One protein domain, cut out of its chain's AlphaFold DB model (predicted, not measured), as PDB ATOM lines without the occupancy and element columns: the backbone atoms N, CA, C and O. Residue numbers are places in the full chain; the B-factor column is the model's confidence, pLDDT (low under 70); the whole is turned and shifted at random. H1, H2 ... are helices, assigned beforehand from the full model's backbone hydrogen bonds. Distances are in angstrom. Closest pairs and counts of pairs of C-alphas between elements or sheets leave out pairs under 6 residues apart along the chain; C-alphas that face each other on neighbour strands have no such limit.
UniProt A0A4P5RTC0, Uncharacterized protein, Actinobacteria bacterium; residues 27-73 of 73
ATOM      1  N   LEU A  27     -32.850 -44.070  -9.143       96.75
ATOM      2  CA  LEU A  27     -31.749 -44.751  -8.468       96.75
ATOM      3  C   LEU A  27     -32.284 -45.866  -7.577       96.75
ATOM      4  O   LEU A  27     -33.194 -45.671  -6.767       96.75
ATOM      5  N   THR A  28     -31.659 -47.029  -7.680       97.56
ATOM      6  CA  THR A  28     -31.710 -48.055  -6.644       97.56
ATOM      7  C   THR A  28     -30.905 -47.609  -5.418       97.56
ATOM      8  O   THR A  28     -30.111 -46.666  -5.465       97.56
ATOM      9  N   ARG A  29     -31.076 -48.304  -4.285       97.81
ATOM     10  CA  ARG A  29     -30.265 -48.048  -3.080       97.81
ATOM     11  C   ARG A  29     -28.770 -48.256  -3.351       97.81
ATOM     12  O   ARG A  29     -27.949 -47.458  -2.912       97.81
ATOM     13  N   GLU A  30     -28.433 -49.296  -4.105       97.94
ATOM     14  CA  GLU A  30     -27.051 -49.634  -4.461       97.94
ATOM     15  C   GLU A  30     -26.414 -48.545  -5.334       97.94
ATOM     16  O   GLU A  30     -25.303 -48.100  -5.051       97.94
ATOM     17  N   GLU A  31     -27.142 -48.044  -6.337       98.12
ATOM     18  CA  GLU A  31     -26.673 -46.940  -7.182       98.12
ATOM     19  C   GLU A  31     -26.542 -45.632  -6.400       98.12
ATOM     20  O   GLU A  31     -25.558 -44.917  -6.587       98.12
ATOM     21  N   LEU A  32     -27.489 -45.326  -5.502       97.62
ATOM     22  CA  LEU A  32     -27.411 -44.135  -4.653       97.62
ATOM     23  C   LEU A  32     -26.127 -44.150  -3.816       97.62
ATOM     24  O   LEU A  32     -25.374 -43.179  -3.827       97.62
ATOM     25  N   LYS A  33     -25.853 -45.271  -3.137       97.56
ATOM     26  CA  LYS A  33     -24.627 -45.468  -2.358       97.56
ATOM     27  C   LYS A  33     -23.383 -45.303  -3.229       97.56
ATOM     28  O   LYS A  33     -22.519 -44.493  -2.902       97.56
ATOM     29  N   SER A  34     -23.318 -46.021  -4.351       97.44
ATOM     30  CA  SER A  34     -22.156 -46.000  -5.245       97.44
ATOM     31  C   SER A  34     -21.862 -44.597  -5.791       97.44
ATOM     32  O   SER A  34     -20.704 -44.184  -5.810       97.44
ATOM     33  N   LYS A  35     -22.895 -43.832  -6.168       97.00
ATOM     34  CA  LYS A  35     -22.743 -42.454  -6.665       97.00
ATOM     35  C   LYS A  35     -22.341 -41.460  -5.581       97.00
ATOM     36  O   LYS A  35     -21.623 -40.501  -5.862       97.00
ATOM     37  N   CYS A  36     -22.788 -41.674  -4.346       95.56
ATOM     38  CA  CYS A  36     -22.314 -40.896  -3.207       95.56
ATOM     39  C   CYS A  36     -20.838 -41.185  -2.903       95.56
ATOM     40  O   CYS A  36     -20.070 -40.251  -2.688       95.56
ATOM     41  N   GLU A  37     -20.430 -42.456  -2.934       95.75
ATOM     42  CA  GLU A  37     -19.039 -42.876  -2.719       95.75
ATOM     43  C   GLU A  37     -18.090 -42.357  -3.810       95.75
ATOM     44  O   GLU A  37     -16.972 -41.949  -3.499       95.75
ATOM     45  N   SER A  38     -18.527 -42.332  -5.075       95.75
ATOM     46  CA  SER A  38     -17.729 -41.795  -6.186       95.75
ATOM     47  C   SER A  38     -17.678 -40.263  -6.223       95.75
ATOM     48  O   SER A  38     -16.836 -39.697  -6.919       95.75
ATOM     49  N   GLY A  39     -18.559 -39.585  -5.482       94.12
ATOM     50  CA  GLY A  39     -18.707 -38.130  -5.512       94.12
ATOM     51  C   GLY A  39     -19.467 -37.603  -6.734       94.12
ATOM     52  O   GLY A  39     -19.594 -36.388  -6.879       94.12
ATOM     53  N   GLU A  40     -20.004 -38.482  -7.587       95.00
ATOM     54  CA  GLU A  40     -20.889 -38.103  -8.698       95.00
ATOM     55  C   GLU A  40     -22.203 -37.488  -8.207       95.00
ATOM     56  O   GLU A  40     -22.797 -36.666  -8.901       95.00
ATOM     57  N   LEU A  41     -22.663 -37.883  -7.016       94.75
ATOM     58  CA  LEU A  41     -23.876 -37.360  -6.403       94.75
ATOM     59  C   LEU A  41     -23.600 -36.855  -4.989       94.75
ATOM     60  O   LEU A  41     -23.345 -37.625  -4.061       94.75
ATOM     61  N   LEU A  42     -23.745 -35.545  -4.805       95.06
ATOM     62  CA  LEU A  42     -23.716 -34.922  -3.488       95.06
ATOM     63  C   LEU A  42     -25.132 -34.811  -2.932       95.06
ATOM     64  O   LEU A  42     -25.996 -34.139  -3.492       95.06
ATOM     65  N   LEU A  43     -25.360 -35.440  -1.786       95.38
ATOM     66  CA  LEU A  43     -26.648 -35.372  -1.112       95.38
ATOM     67  C   LEU A  43     -26.864 -34.013  -0.428       95.38
ATOM     68  O   LEU A  43     -25.902 -33.339  -0.054       95.38
ATOM     69  N   PRO A  44     -28.119 -33.618  -0.166       95.88
ATOM     70  CA  PRO A  44     -28.407 -32.455   0.663       95.88
ATOM     71  C   PRO A  44     -27.760 -32.548   2.062       95.88
ATOM     72  O   PRO A  44     -27.506 -33.658   2.556       95.88
ATOM     73  N   PRO A  45     -27.523 -31.407   2.741       93.81
ATOM     74  CA  PRO A  45     -26.936 -31.387   4.081       93.81
ATOM     75  C   PRO A  45     -27.759 -32.195   5.090       93.81
ATOM     76  O   PRO A  45     -28.989 -32.207   5.003       93.81
ATOM     77  N   ILE A  46     -27.103 -32.787   6.095       93.12
ATOM     78  CA  ILE A  46     -27.745 -33.620   7.139       93.12
ATOM     79  C   ILE A  46     -28.910 -32.919   7.846       93.12
ATOM     80  O   ILE A  46     -29.899 -33.564   8.177       93.12
ATOM     81  N   ILE A  47     -28.842 -31.598   8.014       92.94
ATOM     82  CA  ILE A  47     -29.897 -30.819   8.678       92.94
ATOM     83  C   ILE A  47     -31.156 -30.602   7.813       92.94
ATOM     84  O   ILE A  47     -32.178 -30.134   8.306       92.94
ATOM     85  N   SER A  48     -31.095 -30.894   6.511       95.50
ATOM     86  CA  SER A  48     -32.193 -30.612   5.584       95.50
ATOM     87  C   SER A  48     -33.300 -31.669   5.641       95.50
ATOM     88  O   SER A  48     -33.045 -32.864   5.792       95.50
ATOM     89  N   VAL A  49     -34.548 -31.237   5.417       97.12
ATOM     90  CA  VAL A  49     -35.697 -32.152   5.276       97.12
ATOM     91  C   VAL A  49     -35.484 -33.133   4.119       97.12
ATOM     92  O   VAL A  49     -35.833 -34.300   4.246       97.12
ATOM     93  N   ALA A  50     -34.842 -32.699   3.030       96.44
ATOM     94  CA  ALA A  50     -34.521 -33.568   1.901       96.44
ATOM     95  C   ALA A  50     -33.600 -34.732   2.309       96.44
ATOM     96  O   ALA A  50     -33.875 -35.878   1.961       96.44
ATOM     97  N   ARG A  51     -32.555 -34.478   3.114       96.44
ATOM     98  CA  ARG A  51     -31.693 -35.557   3.624       96.44
ATOM     99  C   ARG A  51     -32.449 -36.499   4.557       96.44
ATOM    100  O   ARG A  51     -32.257 -37.707   4.465       96.44
ATOM    101  N   ALA A  52     -33.339 -35.975   5.401       96.44
ATOM    102  CA  ALA A  52     -34.182 -36.807   6.256       96.44
ATOM    103  C   ALA A  52     -35.101 -37.735   5.439       96.44
ATOM    104  O   ALA A  52     -35.208 -38.915   5.761       96.44
ATOM    105  N   MET A  53     -35.708 -37.230   4.357       97.94
ATOM    106  CA  MET A  53     -36.551 -38.027   3.457       97.94
ATOM    107  C   MET A  53     -35.760 -39.142   2.765       97.94
ATOM    108  O   MET A  53     -36.196 -40.291   2.762       97.94
ATOM    109  N   ILE A  54     -34.570 -38.828   2.243       97.25
ATOM    110  CA  ILE A  54     -33.691 -39.815   1.597       97.25
ATOM    111  C   ILE A  54     -33.260 -40.894   2.595       97.25
ATOM    112  O   ILE A  54     -33.363 -42.081   2.295       97.25
ATOM    113  N   ASN A  55     -32.831 -40.504   3.801       97.25
ATOM    114  CA  ASN A  55     -32.421 -41.454   4.836       97.25
ATOM    115  C   ASN A  55     -33.582 -42.370   5.259       97.25
ATOM    116  O   ASN A  55     -33.378 -43.570   5.429       97.25
ATOM    117  N   ALA A  56     -34.795 -41.821   5.406       97.19
ATOM    118  CA  ALA A  56     -35.980 -42.596   5.769       97.19
ATOM    119  C   ALA A  56     -36.328 -43.649   4.704       97.19
ATOM    120  O   ALA A  56     -36.583 -44.801   5.052       97.19
ATOM    121  N   TRP A  57     -36.272 -43.284   3.418       97.62
ATOM    122  CA  TRP A  57     -36.505 -44.213   2.307       97.62
ATOM    123  C   TRP A  57     -35.390 -45.267   2.157       97.62
ATOM    124  O   TRP A  57     -35.657 -46.449   1.896       97.62
ATOM    125  N   TYR A  58     -34.127 -44.864   2.340       98.00
ATOM    126  CA  TYR A  58     -32.974 -45.762   2.243       98.00
ATOM    127  C   TYR A  58     -32.987 -46.811   3.362       98.00
ATOM    128  O   TYR A  58     -32.775 -47.994   3.096       98.00
ATOM    129  N   GLY A  59     -33.317 -46.389   4.586       97.62
ATOM    130  CA  GLY A  59     -33.463 -47.243   5.758       97.62
ATOM    131  C   GLY A  59     -32.328 -47.085   6.781       97.62
ATOM    132  O   GLY A  59     -31.512 -46.168   6.678       97.62
ATOM    133  N   PRO A  60     -32.244 -47.983   7.781       96.31
ATOM    134  CA  PRO A  60     -31.348 -47.832   8.936       96.31
ATOM    135  C   PRO A  60     -29.854 -47.700   8.605       96.31
ATOM    136  O   PRO A  60     -29.106 -47.122   9.384       96.31
ATOM    137  N   ALA A  61     -29.416 -48.219   7.456       97.00
ATOM    138  CA  ALA A  61     -28.021 -48.160   7.020       97.00
ATOM    139  C   ALA A  61     -27.614 -46.796   6.425       97.00
ATOM    140  O   ALA A  61     -26.435 -46.575   6.154       97.00
ATOM    141  N   ALA A  62     -28.561 -45.869   6.232       96.62
ATOM    142  CA  ALA A  62     -28.315 -44.594   5.558       96.62
ATOM    143  C   ALA A  62     -27.199 -43.769   6.212       96.62
ATOM    144  O   ALA A  62     -26.390 -43.165   5.515       96.62
ATOM    145  N   GLU A  63     -27.139 -43.749   7.545       92.56
ATOM    146  CA  GLU A  63     -26.145 -42.966   8.287       92.56
ATOM    147  C   GLU A  63     -24.713 -43.478   8.072       92.56
ATOM    148  O   GLU A  63     -23.782 -42.681   7.995       92.56
ATOM    149  N   SER A  64     -24.539 -44.796   7.935       94.38
ATOM    150  CA  SER A  64     -23.229 -45.414   7.717       94.38
ATOM    151  C   SER A  64     -22.831 -45.518   6.245       94.38
ATOM    152  O   SER A  64     -21.640 -45.535   5.949       94.38
ATOM    153  N   GLU A  65     -23.799 -45.635   5.332       95.88
ATOM    154  CA  GLU A  65     -23.529 -45.937   3.919       95.88
ATOM    155  C   GLU A  65     -23.627 -44.727   2.989       95.88
ATOM    156  O   GLU A  65     -22.957 -44.700   1.961       95.88
ATOM    157  N   LEU A  66     -24.433 -43.714   3.323       95.69
ATOM    158  CA  LEU A  66     -24.584 -42.536   2.472       95.69
ATOM    159  C   LEU A  66     -23.597 -41.443   2.888       95.69
ATOM    160  O   LEU A  66     -23.782 -40.747   3.889       95.69
ATOM    161  N   SER A  67     -22.562 -41.255   2.076       89.06
ATOM    162  CA  SER A  67     -21.559 -40.199   2.240       89.06
ATOM    163  C   SER A  67     -21.832 -39.002   1.314       89.06
ATOM    164  O   SER A  67     -22.833 -38.971   0.599       89.06
ATOM    165  N   GLY A  68     -20.995 -37.964   1.382       86.12
ATOM    166  CA  GLY A  68     -21.144 -36.760   0.557       86.12
ATOM    167  C   GLY A  68     -22.258 -35.812   1.027       86.12
ATOM    168  O   GLY A  68     -23.353 -36.221   1.431       86.12
ATOM    169  N   GLN A  69     -21.967 -34.511   1.009       87.00
ATOM    170  CA  GLN A  69     -22.938 -33.446   1.263       87.00
ATOM    171  C   GLN A  69     -22.644 -32.260   0.342       87.00
ATOM    172  O   GLN A  69     -21.488 -31.882   0.183       87.00
ATOM    173  N   SER A  70     -23.683 -31.651  -0.229       81.81
ATOM    174  CA  SER A  70     -23.566 -30.540  -1.182       81.81
ATOM    175  C   SER A  70     -23.048 -29.237  -0.566       81.81
ATOM    176  O   SER A  70     -22.634 -28.338  -1.291       81.81
ATOM    177  N   TRP A  71     -23.020 -29.130   0.769       66.38
ATOM    178  CA  TRP A  71     -22.427 -27.999   1.482       66.38
ATOM    179  C   TRP A  71     -21.178 -28.419   2.253       66.38
ATOM    180  O   TRP A  71     -21.274 -28.860   3.399       66.38
ATOM    181  N   ARG A  72     -20.027 -28.257   1.587       52.31
ATOM    182  CA  ARG A  72     -18.672 -27.961   2.096       52.31
ATOM    183  C   ARG A  72     -17.692 -28.129   0.925       52.31
ATOM    184  O   ARG A  72     -17.203 -29.229   0.698       52.31
ATOM    185  N   ASN A  73     -17.444 -27.040   0.199       47.66
ATOM    186  CA  ASN A  73     -16.113 -26.790  -0.359       47.66
ATOM    187  C   ASN A  73     -15.317 -26.020   0.695       47.66
ATOM    188  O   ASN A  73     -15.934 -25.132   1.331       47.66
TER     189      ASN A  73
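What this domain is: This is residues 27 to 73 of the 73 residues of an uncharacterized protein of Actinobacteria bacterium (UniProt A0A4P5RTC0). Two helices of equal residue count, H1 and H2, make a V that meets where H1 begins and H2 ends, and the link of residues 39 to 48 spans its open end; the short helix H3 sits over one face of the V, near the closed end. From H3, residues 66 to 73 run back toward the open end and pass the link near residue 43, with the last residues reaching away from the helices. The printed part has 47 residues with three named helices, in the order H1, H2, H3, and no named strand; its class is all helix. The whole is compact, with a radius of gyration of the C-alphas of 9.8 A, and its C-alphas span 26 by 23 by 17 A.

How they stand to each other: H1, residues 29 to 38, comes first, and H2, residues 49 to 58, follows it after a short link of 10 residues. H1 and H2 are close but not clearly touching: their closest C-alphas, those of Arg 29 and Tyr 58, are 6.4 A apart. Their lines stand at a steep tilt of 57 degrees, and they run opposite ways. Their centres are 14.5 A apart. H3, residues 62 to 65, follows H2 after a tight link of 3 residues. H2 and H3 only just touch, with 3 pairs of C-alphas within 8 A, and they touch only at the corner by their link; the closest C-alphas are those of Asn 55 and Ala 62, 5.2 A apart. H1 and H3 are close but not clearly touching, and their closest C-alphas, those of Lys 33 and Glu 65, are 6.4 A apart. In H1 and H2 every O i to N i+4 pair is within hydrogen-bond range. H3, with four residues, is too short for such a pair, and its one O i to N i+3 pair is not within range.

Where its parts are: H1 begins at C-alpha 29, at (-30.265, -48.048, -3.080), and is 14.3 A long from first to last C-alpha. H2 begins at C-alpha 49, at (-35.697, -32.152, 5.276), and is 14.2 A long. H3 is 5.2 A long and ends at C-alpha 65, at (-23.529, -45.937, 3.919).

The domain as a whole: The two C-alphas farthest apart are those of Pro 60 and Asn 73, at 27.6 A. The printed part runs from residue 27 to residue 73, the chain's last residue, and has no cut. Neither of the links between helices is long. The mean pLDDT of the printed part is 92.7, and the model's confidence is low, under 70, at residues 71 to 73.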